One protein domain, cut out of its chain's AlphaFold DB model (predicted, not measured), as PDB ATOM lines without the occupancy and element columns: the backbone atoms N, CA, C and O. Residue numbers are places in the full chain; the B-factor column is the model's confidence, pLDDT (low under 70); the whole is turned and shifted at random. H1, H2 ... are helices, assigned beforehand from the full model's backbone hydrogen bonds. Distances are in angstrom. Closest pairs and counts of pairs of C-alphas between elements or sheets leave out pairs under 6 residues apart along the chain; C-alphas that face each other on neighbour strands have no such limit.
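Overview. This is residues 32 to 152 of the 307 residues of a protein of Bacillus sp. B1-b2 (UniProt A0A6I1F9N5). Short helices set at crossing angles, H2, H3, H4, H5 and H7, gather in the middle; at one end of the long axis H8 packs on little H1, and at the other a loop reaches out to H6, which touches no helix. The printed part has 121 residues, with eight named helices, H1 to H8 in chain order, and no named strand: all helix. It is compact, with a radius of gyration of the C-alphas of 14.6 A, yet elongated, spanning 48 by 29 by 22 A.

Arrangement. H1, residues 37 to 41, touches H8, residues 137 to 151; the closest C-alphas are those of Phe 37 and Cys 143, 4.8 A apart. H2, residues 58 to 69, touches H5, residues 95 to 98, with residues 60 to 64 alone; the closest C-alphas, Tyr 64 and Val 98, are 5.8 A apart. H3, residues 74 to 82, and H4, residues 86 to 92, touch as a helical hairpin, their closest C-alphas, Leu 80 and Leu 89, 6.8 A apart; the tilt of 33 degrees, opposite ways, is only just shallow. H7, residues 122 to 133, only just touches H4, with 3 pairs of C-alphas within 8 A, the closest Phe 86 and Asn 123 at 6.8 A; they are about perpendicular, at 89 degrees. H7 also only just touches H3, with 3 pairs, the closest Leu 82 and Ile 130 at 7.4 A. H6, residues 107 to 111, is apart from H5 and H7. Every O i to N i+4 pair is within hydrogen-bond range in H2, H3, H4, H6, H7 and H8; H1 has 0 of 1, but 2 of 2 O i to N i+3 pairs, and H5 is too short for an i+4 pair.

Along the chain. H1 begins at C-alpha 37, (3.388, 42.358, 30.052). H2 is 16.4 A long, H3 12.1 A and H7 16.3 A. H8, 21.1 A, ends at C-alpha 151, (-3.582, 48.793, 25.714).

Size, cuts and confidence. The C-alphas of Asn 111 and Asp 152, 48.7 A apart, are the two farthest. The printed part has no cut; the link from H1 to H2, 16 residues, is long. Mean pLDDT of the printed part is 82.9, and residues 32 to 34, 53, 100 to 113 and 115 are under 70.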
ATOM      1  N   LYS A  32      -3.971  40.156  21.187       57.62
ATOM      2  CA  LYS A  32      -2.821  40.238  22.080       57.62
ATOM      3  C   LYS A  32      -3.247  39.712  23.459       57.62
ATOM      4  O   LYS A  32      -4.310  40.106  23.950       57.62
ATOM      5  N   PRO A  33      -2.460  38.827  24.094       58.97
ATOM      6  CA  PRO A  33      -2.780  38.331  25.427       58.97
ATOM      7  C   PRO A  33      -2.866  39.502  26.413       58.97
ATOM      8  O   PRO A  33      -1.958  40.328  26.479       58.97
ATOM      9  N   GLN A  34      -3.951  39.579  27.189       64.31
ATOM     10  CA  GLN A  34      -4.261  40.753  28.020       64.31
ATOM     11  C   GLN A  34      -3.232  41.039  29.126       64.31
ATOM     12  O   GLN A  34      -3.234  42.145  29.661       64.31
ATOM     13  N   HIS A  35      -2.360  40.084  29.467       75.50
ATOM     14  CA  HIS A  35      -1.478  40.166  30.637       75.50
ATOM     15  C   HIS A  35      -0.018  39.743  30.382       75.50
ATOM     16  O   HIS A  35       0.752  39.668  31.333       75.50
ATOM     17  N   ASP A  36       0.393  39.533  29.122       81.94
ATOM     18  CA  ASP A  36       1.771  39.123  28.755       81.94
ATOM     19  C   ASP A  36       2.852  40.088  29.284       81.94
ATOM     20  O   ASP A  36       3.988  39.715  29.556       81.94
ATOM     21  N   PHE A  37       2.487  41.354  29.495       88.38
ATOM     22  CA  PHE A  37       3.388  42.358  30.052       88.38
ATOM     23  C   PHE A  37       3.845  42.052  31.490       88.38
ATOM     24  O   PHE A  37       4.914  42.517  31.882       88.38
ATOM     25  N   LEU A  38       3.078  41.286  32.280       90.50
ATOM     26  CA  LEU A  38       3.471  40.916  33.645       90.50
ATOM     27  C   LEU A  38       4.663  39.952  33.670       90.50
ATOM     28  O   LEU A  38       5.417  39.950  34.647       90.50
ATOM     29  N   GLU A  39       4.855  39.157  32.616       90.88
ATOM     30  CA  GLU A  39       5.992  38.237  32.526       90.88
ATOM     31  C   GLU A  39       7.321  38.999  32.507       90.88
ATOM     32  O   GLU A  39       8.272  38.593  33.176       90.88
ATOM     33  N   GLU A  40       7.356  40.157  31.838       92.19
ATOM     34  CA  GLU A  40       8.520  41.050  31.800       92.19
ATOM     35  C   GLU A  40       8.852  41.616  33.180       92.19
ATOM     36  O   GLU A  40      10.015  41.651  33.584       92.19
ATOM     37  N   LEU A  41       7.827  42.024  33.940       90.81
ATOM     38  CA  LEU A  41       8.013  42.587  35.279       90.81
ATOM     39  C   LEU A  41       8.717  41.588  36.200       90.81
ATOM     40  O   LEU A  41       9.596  41.941  36.985       90.81
ATOM     41  N   LEU A  42       8.336  40.323  36.070       89.94
ATOM     42  CA  LEU A  42       8.830  39.235  36.890       89.94
ATOM     43  C   LEU A  42       9.970  38.447  36.216       89.94
ATOM     44  O   LEU A  42      10.335  37.363  36.688       89.94
ATOM     45  N   PHE A  43      10.536  38.950  35.120       89.94
ATOM     46  CA  PHE A  43      11.587  38.264  34.376       89.94
ATOM     47  C   PHE A  43      12.824  38.020  35.257       89.94
ATOM     48  O   PHE A  43      13.250  38.896  36.012       89.94
ATOM     49  N   ASN A  44      13.402  36.815  35.181       85.81
ATOM     50  CA  ASN A  44      14.506  36.336  36.031       85.81
ATOM     51  C   ASN A  44      14.226  36.275  37.551       85.81
ATOM     52  O   ASN A  44      15.154  36.074  38.339       85.81
ATOM     53  N   ILE A  45      12.969  36.386  37.992       86.31
ATOM     54  CA  ILE A  45      12.597  36.152  39.394       86.31
ATOM     55  C   ILE A  45      12.225  34.678  39.593       86.31
ATOM     56  O   ILE A  45      11.244  34.192  39.029       86.31
ATOM     57  N   ASN A  46      12.968  33.963  40.444       88.19
ATOM     58  CA  ASN A  46      12.631  32.585  40.809       88.19
ATOM     59  C   ASN A  46      11.302  32.545  41.592       88.19
ATOM     60  O   ASN A  46      11.226  33.069  42.703       88.19
ATOM     61  N   ARG A  47      10.280  31.895  41.019       87.25
ATOM     62  CA  ARG A  47       8.914  31.801  41.566       87.25
ATOM     63  C   ARG A  47       8.807  30.978  42.844       87.25
ATOM     64  O   ARG A  47       7.955  31.274  43.673       87.25
ATOM     65  N   GLU A  48       9.672  29.988  43.020       85.06
ATOM     66  CA  GLU A  48       9.689  29.129  44.209       85.06
ATOM     67  C   GLU A  48      10.379  29.810  45.396       85.06
ATOM     68  O   GLU A  48      10.260  29.373  46.537       85.06
ATOM     69  N   ARG A  49      11.102  30.909  45.151       85.38
ATOM     70  CA  ARG A  49      11.830  31.623  46.195       85.38
ATOM     71  C   ARG A  49      10.872  32.400  47.100       85.38
ATOM     72  O   ARG A  49      10.075  33.215  46.631       85.38
ATOM     73  N   HIS A  50      11.049  32.222  48.405       83.62
ATOM     74  CA  HIS A  50      10.423  33.040  49.438       83.62
ATOM     75  C   HIS A  50      10.901  34.495  49.389       83.62
ATOM     76  O   HIS A  50      12.088  34.787  49.195       83.62
ATOM     77  N   ILE A  51       9.976  35.427  49.603       81.62
ATOM     78  CA  ILE A  51      10.320  36.819  49.881       81.62
ATOM     79  C   ILE A  51      11.007  36.850  51.243       81.62
ATOM     80  O   ILE A  51      10.594  36.169  52.174       81.62
ATOM     81  N   LYS A  52      12.097  37.610  51.340       75.56
ATOM     82  CA  LYS A  52      13.024  37.624  52.477       75.56
ATOM     83  C   LYS A  52      12.307  37.551  53.840       75.56
ATOM     84  O   LYS A  52      11.658  38.510  54.241       75.56
ATOM     85  N   GLY A  53      12.478  36.429  54.549       68.00
ATOM     86  CA  GLY A  53      11.939  36.213  55.900       68.00
ATOM     87  C   GLY A  53      10.439  35.896  55.981       68.00
ATOM     88  O   GLY A  53       9.901  35.838  57.081       68.00
ATOM     89  N   LEU A  54       9.758  35.661  54.853       73.38
ATOM     90  CA  LEU A  54       8.308  35.463  54.776       73.38
ATOM     91  C   LEU A  54       7.936  34.137  54.104       73.38
ATOM     92  O   LEU A  54       8.554  33.722  53.129       73.38
ATOM     93  N   LEU A  55       6.832  33.527  54.544       76.75
ATOM     94  CA  LEU A  55       6.251  32.340  53.894       76.75
ATOM     95  C   LEU A  55       5.694  32.618  52.483       76.75
ATOM     96  O   LEU A  55       5.366  31.685  51.760       76.75
ATOM     97  N   LEU A  56       5.590  33.885  52.084       83.94
ATOM     98  CA  LEU A  56       5.119  34.311  50.768       83.94
ATOM     99  C   LEU A  56       6.186  34.054  49.694       83.94
ATOM    100  O   LEU A  56       7.314  34.528  49.826       83.94
ATOM    101  N   THR A  57       5.829  33.361  48.614       88.81
ATOM    102  CA  THR A  57       6.722  33.119  47.467       88.81
ATOM    103  C   THR A  57       6.512  34.140  46.348       88.81
ATOM    104  O   THR A  57       5.458  34.771  46.244       88.81
ATOM    105  N   TRP A  58       7.482  34.284  45.443       90.12
ATOM    106  CA  TRP A  58       7.288  35.091  44.230       90.12
ATOM    107  C   TRP A  58       6.208  34.530  43.293       90.12
ATOM    108  O   TRP A  58       5.571  35.297  42.575       90.12
ATOM    109  N   GLY A  59       5.940  33.222  43.336       89.25
ATOM    110  CA  GLY A  59       4.804  32.606  42.652       89.25
ATOM    111  C   GLY A  59       3.447  32.989  43.256       89.25
ATOM    112  O   GLY A  59       2.452  33.050  42.534       89.25
ATOM    113  N   ASP A  60       3.378  33.278  44.560       89.50
ATOM    114  CA  ASP A  60       2.184  33.874  45.179       89.50
ATOM    115  C   ASP A  60       1.999  35.331  44.742       89.50
ATOM    116  O   ASP A  60       0.883  35.735  44.421       89.50
ATOM    117  N   VAL A  61       3.091  36.105  44.674       91.19
ATOM    118  CA  VAL A  61       3.062  37.495  44.184       91.19
ATOM    119  C   VAL A  61       2.608  37.555  42.732       91.19
ATOM    120  O   VAL A  61       1.783  38.393  42.392       91.19
ATOM    121  N   GLU A  62       3.091  36.655  41.879       92.00
ATOM    122  CA  GLU A  62       2.640  36.551  40.492       92.00
ATOM    123  C   GLU A  62       1.130  36.321  40.405       92.00
ATOM    124  O   GLU A  62       0.426  37.069  39.731       92.00
ATOM    125  N   ARG A  63       0.602  35.339  41.146       90.88
ATOM    126  CA  ARG A  63      -0.847  35.097  41.205       90.88
ATOM    127  C   ARG A  63      -1.613  36.319  41.702       90.88
ATOM    128  O   ARG A  63      -2.682  36.618  41.177       90.88
ATOM    129  N   TYR A  64      -1.077  37.011  42.704       92.50
ATOM    130  CA  TYR A  64      -1.675  38.229  43.237       92.50
ATOM    131  C   TYR A  64      -1.728  39.329  42.176       92.50
ATOM    132  O   TYR A  64      -2.775  39.949  42.007       92.50
ATOM    133  N   LEU A  65      -0.636  39.520  41.428       92.69
ATOM    134  CA  LEU A  65      -0.560  40.475  40.326       92.69
ATOM    135  C   LEU A  65      -1.632  40.185  39.275       92.69
ATOM    136  O   LEU A  65      -2.373  41.099  38.935       92.69
ATOM    137  N   TYR A  66      -1.781  38.933  38.831       91.19
ATOM    138  CA  TYR A  66      -2.843  38.560  37.889       91.19
ATOM    139  C   TYR A  66      -4.246  38.859  38.442       91.19
ATOM    140  O   TYR A  66      -5.047  39.493  37.763       91.19
ATOM    141  N   GLN A  67      -4.536  38.483  39.694       91.44
ATOM    142  CA  GLN A  67      -5.856  38.729  40.287       91.44
ATOM    143  C   GLN A  67      -6.170  40.215  40.471       91.44
ATOM    144  O   GLN A  67      -7.315  40.624  40.284       91.44
ATOM    145  N   ILE A  68      -5.190  41.039  40.855       92.38
ATOM    146  CA  ILE A  68      -5.449  42.462  41.084       92.38
ATOM    147  C   ILE A  68      -5.626  43.227  39.773       92.38
ATOM    148  O   ILE A  68      -6.508  44.083  39.706       92.38
ATOM    149  N   ILE A  69      -4.880  42.890  38.713       90.81
ATOM    150  CA  ILE A  69      -5.044  43.556  37.410       90.81
ATOM    151  C   ILE A  69      -6.322  43.139  36.667       90.81
ATOM    152  O   ILE A  69      -6.756  43.833  35.751       90.81
ATOM    153  N   GLU A  70      -6.967  42.040  37.072       88.62
ATOM    154  CA  GLU A  70      -8.341  41.735  36.652       88.62
ATOM    155  C   GLU A  70      -9.369  42.691  37.283       88.62
ATOM    156  O   GLU A  70     -10.469  42.863  36.749       88.62
ATOM    157  N   LYS A  71      -9.051  43.303  38.435       90.12
ATOM    158  CA  LYS A  71      -9.957  44.197  39.178       90.12
ATOM    159  C   LYS A  71      -9.711  45.673  38.898       90.12
ATOM    160  O   LYS A  71     -10.673  46.437  38.838       90.12
ATOM    161  N   ILE A  72      -8.452  46.074  38.757       90.25
ATOM    162  CA  ILE A  72      -8.037  47.463  38.525       90.25
ATOM    163  C   ILE A  72      -7.027  47.547  37.387       90.25
ATOM    164  O   ILE A  72      -6.401  46.558  37.020       90.25
ATOM    165  N   ASP A  73      -6.852  48.737  36.815       88.19
ATOM    166  CA  ASP A  73      -5.846  48.929  35.781       88.19
ATOM    167  C   ASP A  73      -4.420  48.766  36.342       88.19
ATOM    168  O   ASP A  73      -4.150  49.107  37.495       88.19
ATOM    169  N   PHE A  74      -3.482  48.276  35.528       90.56
ATOM    170  CA  PHE A  74      -2.092  48.092  35.956       90.56
ATOM    171  C   PHE A  74      -1.439  49.395  36.441       90.56
ATOM    172  O   PHE A  74      -0.690  49.370  37.415       90.56
ATOM    173  N   LEU A  75      -1.740  50.543  35.819       90.88
ATOM    174  CA  LEU A  75      -1.195  51.823  36.280       90.88
ATOM    175  C   LEU A  75      -1.810  52.258  37.616       90.88
ATOM    176  O   LEU A  75      -1.083  52.772  38.464       90.88
ATOM    177  N   ASP A  76      -3.100  51.985  37.839       92.19
ATOM    178  CA  ASP A  76      -3.760  52.244  39.125       92.19
ATOM    179  C   ASP A  76      -3.144  51.368  40.226       92.19
ATOM    180  O   ASP A  76      -2.887  51.830  41.340       92.19
ATOM    181  N   PHE A  77      -2.846  50.103  39.907       94.50
ATOM    182  CA  PHE A  77      -2.116  49.205  40.797       94.50
ATOM    183  C   PHE A  77      -0.730  49.762  41.150       94.50
ATOM    184  O   PHE A  77      -0.396  49.855  42.333       94.50
ATOM    185  N   LEU A  78       0.060  50.166  40.147       93.88
ATOM    186  CA  LEU A  78       1.381  50.761  40.361       93.88
ATOM    187  C   LEU A  78       1.297  52.035  41.208       93.88
ATOM    188  O   LEU A  78       2.115  52.210  42.112       93.88
ATOM    189  N   GLU A  79       0.308  52.901  40.970       95.25
ATOM    190  CA  GLU A  79       0.083  54.100  41.782       95.25
ATOM    191  C   GLU A  79      -0.178  53.721  43.243       95.25
ATOM    192  O   GLU A  79       0.523  54.189  44.143       95.25
ATOM    193  N   LEU A  80      -1.147  52.840  43.500       96.00
ATOM    194  CA  LEU A  80      -1.483  52.415  44.858       96.00
ATOM    195  C   LEU A  80      -0.291  51.758  45.569       96.00
ATOM    196  O   LEU A  80      -0.076  52.015  46.757       96.00
ATOM    197  N   LEU A  81       0.491  50.950  44.850       94.69
ATOM    198  CA  LEU A  81       1.660  50.255  45.379       94.69
ATOM    199  C   LEU A  81       2.792  51.235  45.720       94.69
ATOM    200  O   LEU A  81       3.268  51.254  46.856       94.69
ATOM    201  N   LEU A  82       3.198  52.083  44.772       92.75
ATOM    202  CA  LEU A  82       4.320  53.015  44.939       92.75
ATOM    203  C   LEU A  82       4.016  54.120  45.959       92.75
ATOM    204  O   LEU A  82       4.902  54.532  46.706       92.75
ATOM    205  N   TRP A  83       2.755  54.550  46.057       95.44
ATOM    206  CA  TRP A  83       2.301  55.527  47.054       95.44
ATOM    207  C   TRP A  83       1.980  54.895  48.417       95.44
ATOM    208  O   TRP A  83       1.428  55.562  49.293       95.44
ATOM    209  N   GLN A  84       2.315  53.616  48.610       94.88
ATOM    210  CA  GLN A  84       2.134  52.866  49.857       94.88
ATOM    211  C   GLN A  84       0.683  52.854  50.375       94.88
ATOM    212  O   GLN A  84       0.433  52.794  51.579       94.88
ATOM    213  N   ARG A  85      -0.307  52.877  49.475       95.44
ATOM    214  CA  ARG A  85      -1.742  52.802  49.809       95.44
ATOM    215  C   ARG A  85      -2.188  51.344  50.002       95.44
ATOM    216  O   ARG A  85      -3.197  50.915  49.446       95.44
ATOM    217  N   PHE A  86      -1.448  50.586  50.812       93.69
ATOM    218  CA  PHE A  86      -1.594  49.131  50.959       93.69
ATOM    219  C   PHE A  86      -2.972  48.696  51.471       93.69
ATOM    220  O   PHE A  86      -3.521  47.718  50.980       93.69
ATOM    221  N   SER A  87      -3.593  49.461  52.374       92.00
ATOM    222  CA  SER A  87      -4.952  49.158  52.851       92.00
ATOM    223  C   SER A  87      -5.996  49.180  51.729       92.00
ATOM    224  O   SER A  87      -6.966  48.433  51.789       92.00
ATOM    225  N   LYS A  88      -5.802  50.016  50.694       93.69
ATOM    226  CA  LYS A  88      -6.682  50.028  49.516       93.69
ATOM    227  C   LYS A  88      -6.440  48.810  48.630       93.69
ATOM    228  O   LYS A  88      -7.405  48.246  48.136       93.69
ATOM    229  N   LEU A  89      -5.180  48.403  48.453       92.94
ATOM    230  CA  LEU A  89      -4.828  47.193  47.704       92.94
ATOM    231  C   LEU A  89      -5.442  45.945  48.348       92.94
ATOM    232  O   LEU A  89      -6.122  45.192  47.660       92.94
ATOM    233  N   GLU A  90      -5.288  45.790  49.665       92.56
ATOM    234  CA  GLU A  90      -5.855  44.667  50.428       92.56
ATOM    235  C   GLU A  90      -7.389  44.631  50.391       92.56
ATOM    236  O   GLU A  90      -7.978  43.552  50.396       92.56
ATOM    237  N   ALA A  91      -8.048  45.793  50.315       93.19
ATOM    238  CA  ALA A  91      -9.501  45.866  50.162       93.19
ATOM    239  C   ALA A  91      -9.992  45.391  48.779       93.19
ATOM    240  O   ALA A  91     -11.158  45.026  48.647       93.19
ATOM    241  N   ILE A  92      -9.129  45.413  47.753       93.25
ATOM    242  CA  ILE A  92      -9.451  44.970  46.386       93.25
ATOM    243  C   ILE A  92      -9.145  43.477  46.232       93.25
ATOM    244  O   ILE A  92     -10.019  42.701  45.850       93.25
ATOM    245  N   VAL A  93      -7.908  43.081  46.538       92.00
ATOM    246  CA  VAL A  93      -7.450  41.687  46.603       92.00
ATOM    247  C   VAL A  93      -6.551  41.574  47.825       92.00
ATOM    248  O   VAL A  93      -5.556  42.289  47.918       92.00
ATOM    249  N   SER A  94      -6.866  40.669  48.749       90.31
ATOM    250  CA  SER A  94      -5.979  40.412  49.887       90.31
ATOM    251  C   SER A  94      -4.881  39.430  49.503       90.31
ATOM    252  O   SER A  94      -5.182  38.353  48.983       90.31
ATOM    253  N   LEU A  95      -3.623  39.739  49.829       85.31
ATOM    254  CA  LEU A  95      -2.482  38.838  49.613       85.31
ATOM    255  C   LEU A  95      -2.702  37.456  50.243       85.31
ATOM    256  O   LEU A  95      -2.375  36.432  49.642       85.31
ATOM    257  N   SER A  96      -3.316  37.426  51.430       80.19
ATOM    258  CA  SER A  96      -3.640  36.190  52.155       80.19
ATOM    259  C   SER A  96      -4.547  35.237  51.366       80.19
ATOM    260  O   SER A  96      -4.416  34.021  51.491       80.19
ATOM    261  N   SER A  97      -5.423  35.773  50.508       79.75
ATOM    262  CA  SER A  97      -6.375  34.987  49.714       79.75
ATOM    263  C   SER A  97      -5.733  34.271  48.521       79.75
ATOM    264  O   SER A  97      -6.319  33.345  47.964       79.75
ATOM    265  N   VAL A  98      -4.521  34.684  48.137       75.19
ATOM    266  CA  VAL A  98      -3.844  34.234  46.911       75.19
ATOM    267  C   VAL A  98      -2.766  33.178  47.179       75.19
ATOM    268  O   VAL A  98      -2.253  32.539  46.252       75.19
ATOM    269  N   MET A  99      -2.459  32.944  48.457       71.81
ATOM    270  CA  MET A  99      -1.534  31.901  48.876       71.81
ATOM    271  C   MET A  99      -2.110  30.526  48.521       71.81
ATOM    272  O   MET A  99      -3.088  30.069  49.119       71.81
ATOM    273  N   LYS A 100      -1.490  29.831  47.558       61.72
ATOM    274  CA  LYS A 100      -1.775  28.406  47.347       61.72
ATOM    275  C   LYS A 100      -1.127  27.667  48.516       61.72
ATOM    276  O   LYS A 100       0.073  27.441  48.510       61.72
ATOM    277  N   SER A 101      -1.940  27.338  49.516       48.47
ATOM    278  CA  SER A 101      -1.625  26.505  50.682       48.47
ATOM    279  C   SER A 101      -0.539  27.014  51.637       48.47
ATOM    280  O   SER A 101       0.642  26.765  51.459       48.47
ATOM    281  N   ASN A 102      -0.993  27.543  52.774       46.41
ATOM    282  CA  ASN A 102      -0.391  27.240  54.073       46.41
ATOM    283  C   ASN A 102      -1.419  26.510  54.947       46.41
ATOM    284  O   ASN A 102      -1.749  26.933  56.051       46.41
ATOM    285  N   ALA A 103      -1.952  25.397  54.431       46.91
ATOM    286  CA  ALA A 103      -2.616  24.435  55.302       46.91
ATOM    287  C   ALA A 103      -1.593  23.691  56.179       46.91
ATOM    288  O   ALA A 103      -1.971  23.256  57.252       46.91
ATOM    289  N   ASN A 104      -0.312  23.602  55.788       48.31
ATOM    290  CA  ASN A 104       0.748  23.020  56.613       48.31
ATOM    291  C   ASN A 104       2.089  23.717  56.331       48.31
ATOM    292  O   ASN A 104       2.604  23.598  55.223       48.31
ATOM    293  N   LYS A 105       2.663  24.409  57.328       55.38
ATOM    294  CA  LYS A 105       4.082  24.809  57.308       55.38
ATOM    295  C   LYS A 105       4.926  23.547  57.100       55.38
ATOM    296  O   LYS A 105       4.753  22.590  57.858       55.38
ATOM    297  N   SER A 106       5.827  23.522  56.120       58.12
ATOM    298  CA  SER A 106       6.806  22.435  56.032       58.12
ATOM    299  C   SER A 106       7.724  22.478  57.258       58.12
ATOM    300  O   SER A 106       8.002  23.550  57.799       58.12
ATOM    301  N   LEU A 107       8.244  21.325  57.697       53.03
ATOM    302  CA  LEU A 107       9.294  21.265  58.727       53.03
ATOM    303  C   LEU A 107      10.520  22.116  58.347       53.03
ATOM    304  O   LEU A 107      11.198  22.644  59.224       53.03
ATOM    305  N   TYR A 108      10.777  22.275  57.046       57.16
ATOM    306  CA  TYR A 108      11.809  23.164  56.517       57.16
ATOM    307  C   TYR A 108      11.509  24.643  56.821       57.16
ATOM    308  O   TYR A 108      12.376  25.361  57.312       57.16
ATOM    309  N   ASP A 109      10.260  25.080  56.638       59.41
ATOM    310  CA  ASP A 109       9.873  26.489  56.781       59.41
ATOM    311  C   ASP A 109       9.903  26.971  58.237       59.41
ATOM    312  O   ASP A 109      10.152  28.145  58.514       59.41
ATOM    313  N   VAL A 110       9.643  26.055  59.175       58.69
ATOM    314  CA  VAL A 110       9.734  26.315  60.619       58.69
ATOM    315  C   VAL A 110      11.193  26.487  61.050       58.69
ATOM    316  O   VAL A 110      11.476  27.360  61.867       58.69
ATOM    317  N   ASN A 111      12.112  25.700  60.485       58.28
ATOM    318  CA  ASN A 111      13.539  25.761  60.811       58.28
ATOM    319  C   ASN A 111      14.234  27.000  60.226       58.28
ATOM    320  O   ASN A 111      15.148  27.529  60.851       58.28
ATOM    321  N   GLU A 112      13.769  27.497  59.079       63.59
ATOM    322  CA  GLU A 112      14.276  28.727  58.450       63.59
ATOM    323  C   GLU A 112      13.684  30.017  59.058       63.59
ATOM    324  O   GLU A 112      14.117  31.121  58.727       63.59
ATOM    325  N   GLY A 113      12.705  29.907  59.967       64.06
ATOM    326  CA  GLY A 113      12.154  31.047  60.706       64.06
ATOM    327  C   GLY A 113      11.242  31.969  59.888       64.06
ATOM    328  O   GLY A 113      11.106  33.143  60.231       64.06
ATOM    329  N   TYR A 114      10.611  31.474  58.818       70.19
ATOM    330  CA  TYR A 114       9.744  32.300  57.975       70.19
ATOM    331  C   TYR A 114       8.468  32.751  58.705       70.19
ATOM    332  O   TYR A 114       7.714  31.949  59.268       70.19
ATOM    333  N   GLU A 115       8.182  34.051  58.642       68.75
ATOM    334  CA  GLU A 115       6.989  34.639  59.245       68.75
ATOM    335  C   GLU A 115       5.743  34.443  58.366       68.75
ATOM    336  O   GLU A 115       5.784  34.519  57.133       68.75
ATOM    337  N   ALA A 116       4.598  34.213  59.015       70.19
ATOM    338  CA  ALA A 116       3.297  34.190  58.352       70.19
ATOM    339  C   ALA A 116       2.801  35.611  58.057       70.19
ATOM    340  O   ALA A 116       3.141  36.560  58.764       70.19
ATOM    341  N   ILE A 117       1.945  35.758  57.044       73.25
ATOM    342  CA  ILE A 117       1.284  37.035  56.758       73.25
ATOM    343  C   ILE A 117       0.278  37.324  57.871       73.25
ATOM    344  O   ILE A 117      -0.637  36.543  58.124       73.25
ATOM    345  N   THR A 118       0.443  38.461  58.531       74.44
ATOM    346  CA  THR A 118      -0.459  38.974  59.559       74.44
ATOM    347  C   THR A 118      -0.797  40.424  59.247       74.44
ATOM    348  O   THR A 118      -0.033  41.129  58.589       74.44
ATOM    349  N   GLY A 119      -1.918  40.928  59.770       72.19
ATOM    350  CA  GLY A 119      -2.282  42.338  59.587       72.19
ATOM    351  C   GLY A 119      -1.188  43.325  60.034       72.19
ATOM    352  O   GLY A 119      -1.095  44.426  59.502       72.19
ATOM    353  N   GLN A 120      -0.325  42.917  60.972       76.50
ATOM    354  CA  GLN A 120       0.749  43.742  61.525       76.50
ATOM    355  C   GLN A 120       1.981  43.837  60.609       76.50
ATOM    356  O   GLN A 120       2.654  44.868  60.622       76.50
ATOM    357  N   ASN A 121       2.270  42.815  59.792       81.44
ATOM    358  CA  ASN A 121       3.452  42.794  58.918       81.44
ATOM    359  C   ASN A 121       3.157  43.083  57.433       81.44
ATOM    360  O   ASN A 121       4.103  43.251  56.662       81.44
ATOM    361  N   LEU A 122       1.886  43.262  57.039       84.44
ATOM    362  CA  LEU A 122       1.470  43.596  55.662       84.44
ATOM    363  C   LEU A 122       2.254  44.759  55.043       84.44
ATOM    364  O   LEU A 122       2.745  44.655  53.922       84.44
ATOM    365  N   ASN A 123       2.435  45.857  55.782       87.00
ATOM    366  CA  ASN A 123       3.178  47.016  55.274       87.00
ATOM    367  C   ASN A 123       4.640  46.673  54.950       87.00
ATOM    368  O   ASN A 123       5.204  47.201  53.992       87.00
ATOM    369  N   SER A 124       5.264  45.800  55.747       86.94
ATOM    370  CA  SER A 124       6.631  45.335  55.504       86.94
ATOM    371  C   SER A 124       6.682  44.408  54.289       86.94
ATOM    372  O   SER A 124       7.546  44.572  53.431       86.94
ATOM    373  N   ILE A 125       5.705  43.504  54.166       88.06
ATOM    374  CA  ILE A 125       5.574  42.580  53.032       88.06
ATOM    375  C   ILE A 125       5.491  43.356  51.715       88.06
ATOM    376  O   ILE A 125       6.290  43.119  50.811       88.06
ATOM    377  N   TYR A 126       4.588  44.335  51.615       90.81
ATOM    378  CA  TYR A 126       4.462  45.145  50.403       90.81
ATOM    379  C   TYR A 126       5.732  45.937  50.076       90.81
ATOM    380  O   TYR A 126       6.069  46.094  48.904       90.81
ATOM    381  N   ARG A 127       6.482  46.404  51.082       90.62
ATOM    382  CA  ARG A 127       7.777  47.065  50.850       90.62
ATOM    383  C   ARG A 127       8.820  46.112  50.277       90.62
ATOM    384  O   ARG A 127       9.589  46.530  49.415       90.62
ATOM    385  N   GLU A 128       8.853  44.856  50.713       90.25
ATOM    386  CA  GLU A 128       9.740  43.846  50.125       90.25
ATOM    387  C   GLU A 128       9.296  43.447  48.709       90.25
ATOM    388  O   GLU A 128      10.147  43.303  47.831       90.25
ATOM    389  N   ILE A 129       7.982  43.380  48.445       90.62
ATOM    390  CA  ILE A 129       7.442  43.207  47.085       90.62
ATOM    391  C   ILE A 129       7.905  44.354  46.180       90.62
ATOM    392  O   ILE A 129       8.440  44.095  45.107       90.62
ATOM    393  N   ILE A 130       7.778  45.613  46.618       91.88
ATOM    394  CA  ILE A 130       8.270  46.779  45.865       91.88
ATOM    395  C   ILE A 130       9.767  46.626  45.583       91.88
ATOM    396  O   ILE A 130      10.195  46.707  44.435       91.88
ATOM    397  N   LYS A 131      10.582  46.355  46.606       90.19
ATOM    398  CA  LYS A 131      12.028  46.198  46.407       90.19
ATOM    399  C   LYS A 131      12.355  45.127  45.375       90.19
ATOM    400  O   LYS A 131      13.245  45.352  44.569       90.19
ATOM    401  N   GLY A 132      11.661  43.990  45.390       88.94
ATOM    402  CA  GLY A 132      11.932  42.910  44.447       88.94
ATOM    403  C   GLY A 132      11.389  43.148  43.036       88.94
ATOM    404  O   GLY A 132      12.098  42.848  42.082       88.94
ATOM    405  N   LEU A 133      10.196  43.736  42.884       89.44
ATOM    406  CA  LEU A 133       9.624  44.061  41.568       89.44
ATOM    407  C   LEU A 133      10.415  45.163  40.856       89.44
ATOM    408  O   LEU A 133      10.606  45.105  39.646       89.44
ATOM    409  N   PHE A 134      10.886  46.162  41.605       88.69
ATOM    410  CA  PHE A 134      11.537  47.342  41.038       88.69
ATOM    411  C   PHE A 134      13.071  47.313  41.149       88.69
ATOM    412  O   PHE A 134      13.719  48.333  40.918       88.69
ATOM    413  N   ILE A 135      13.676  46.161  41.481       87.81
ATOM    414  CA  ILE A 135      15.142  46.028  41.556       87.81
ATOM    415  C   ILE A 135      15.805  46.175  40.183       87.81
ATOM    416  O   ILE A 135      16.903  46.719  40.079       87.81
ATOM    417  N   ASN A 136      15.140  45.691  39.130       88.00
ATOM    418  CA  ASN A 136      15.649  45.703  37.767       88.00
ATOM    419  C   ASN A 136      14.867  46.711  36.923       88.00
ATOM    420  O   ASN A 136      13.728  46.462  36.528       88.00
ATOM    421  N   GLN A 137      15.503  47.842  36.615       88.75
ATOM    422  CA  GLN A 137      14.882  48.910  35.831       88.75
ATOM    423  C   GLN A 137      14.471  48.463  34.423       88.75
ATOM    424  O   GLN A 137      13.436  48.902  33.925       88.75
ATOM    425  N   ASN A 138      15.223  47.539  33.820       92.75
ATOM    426  CA  ASN A 138      14.934  47.040  32.477       92.75
ATOM    427  C   ASN A 138      13.632  46.228  32.437       92.75
ATOM    428  O   ASN A 138      12.878  46.346  31.478       92.75
ATOM    429  N   ASN A 139      13.334  45.459  33.492       92.88
ATOM    430  CA  ASN A 139      12.089  44.690  33.589       92.88
ATOM    431  C   ASN A 139      10.863  45.614  33.627       92.88
ATOM    432  O   ASN A 139       9.855  45.343  32.979       92.88
ATOM    433  N   ILE A 140      10.950  46.727  34.365       91.06
ATOM    434  CA  ILE A 140       9.862  47.712  34.449       91.06
ATOM    435  C   ILE A 140       9.670  48.401  33.097       91.06
ATOM    436  O   ILE A 140       8.537  48.540  32.642       91.06
ATOM    437  N   ASP A 141      10.760  48.830  32.452       92.81
ATOM    438  CA  ASP A 141      10.708  49.468  31.132       92.81
ATOM    439  C   ASP A 141      10.081  48.525  30.090       92.81
ATOM    440  O   ASP A 141       9.129  48.913  29.409       92.81
ATOM    441  N   ALA A 142      10.516  47.263  30.037       92.75
ATOM    442  CA  ALA A 142       9.946  46.243  29.159       92.75
ATOM    443  C   ALA A 142       8.458  45.980  29.453       92.75
ATOM    444  O   ALA A 142       7.630  45.986  28.535       92.75
ATOM    445  N   CYS A 143       8.096  45.837  30.731       92.56
ATOM    446  CA  CYS A 143       6.714  45.669  31.179       92.56
ATOM    447  C   CYS A 143       5.832  46.846  30.744       92.56
ATOM    448  O   CYS A 143       4.760  46.635  30.178       92.56
ATOM    449  N   LEU A 144       6.261  48.088  30.979       91.25
ATOM    450  CA  LEU A 144       5.490  49.277  30.610       91.25
ATOM    451  C   LEU A 144       5.342  49.396  29.092       91.25
ATOM    452  O   LEU A 144       4.239  49.660  28.614       91.25
ATOM    453  N   ARG A 145       6.407  49.141  28.319       89.88
ATOM    454  CA  ARG A 145       6.341  49.125  26.848       89.88
ATOM    455  C   ARG A 145       5.319  48.114  26.340       89.88
ATOM    456  O   ARG A 145       4.466  48.486  25.534       89.88
ATOM    457  N   LYS A 146       5.364  46.868  26.829       88.94
ATOM    458  CA  LYS A 146       4.388  45.832  26.450       88.94
ATOM    459  C   LYS A 146       2.970  46.194  26.884       88.94
ATOM    460  O   LYS A 146       2.040  46.031  26.099       88.94
ATOM    461  N   TYR A 147       2.804  46.729  28.092       88.25
ATOM    462  CA  TYR A 147       1.508  47.178  28.593       88.25
ATOM    463  C   TYR A 147       0.893  48.256  27.686       88.25
ATOM    464  O   TYR A 147      -0.256  48.120  27.265       88.25
ATOM    465  N   PHE A 148       1.654  49.293  27.315       84.75
ATOM    466  CA  PHE A 148       1.159  50.336  26.411       84.75
ATOM    467  C   PHE A 148       0.884  49.797  25.002       84.75
ATOM    468  O   PHE A 148      -0.147  50.130  24.427       84.75
ATOM    469  N   ALA A 149       1.736  48.910  24.479       81.62
ATOM    470  CA  ALA A 149       1.536  48.276  23.173       81.62
ATOM    471  C   ALA A 149       0.315  47.335  23.113       81.62
ATOM    472  O   ALA A 149      -0.235  47.094  22.033       81.62
ATOM    473  N   ALA A 150      -0.100  46.781  24.256       79.94
ATOM    474  CA  ALA A 150      -1.308  45.969  24.384       79.94
ATOM    475  C   ALA A 150      -2.569  46.821  24.602       79.94
ATOM    476  O   ALA A 150      -3.646  46.458  24.131       79.94
ATOM    477  N   LYS A 151      -2.449  47.942  25.326       77.50
ATOM    478  CA  LYS A 151      -3.582  48.793  25.714       77.50
ATOM    479  C   LYS A 151      -3.970  49.825  24.657       77.50
ATOM    480  O   LYS A 151      -5.156  50.125  24.508       77.50
ATOM    481  N   ASP A 152      -2.996  50.397  23.959       78.44
ATOM    482  CA  ASP A 152      -3.215  51.447  22.967       78.44
ATOM    483  C   ASP A 152      -2.780  50.973  21.573       78.44
ATOM    484  O   ASP A 152      -1.719  51.331  21.067       78.44
TER     485      ASP A 152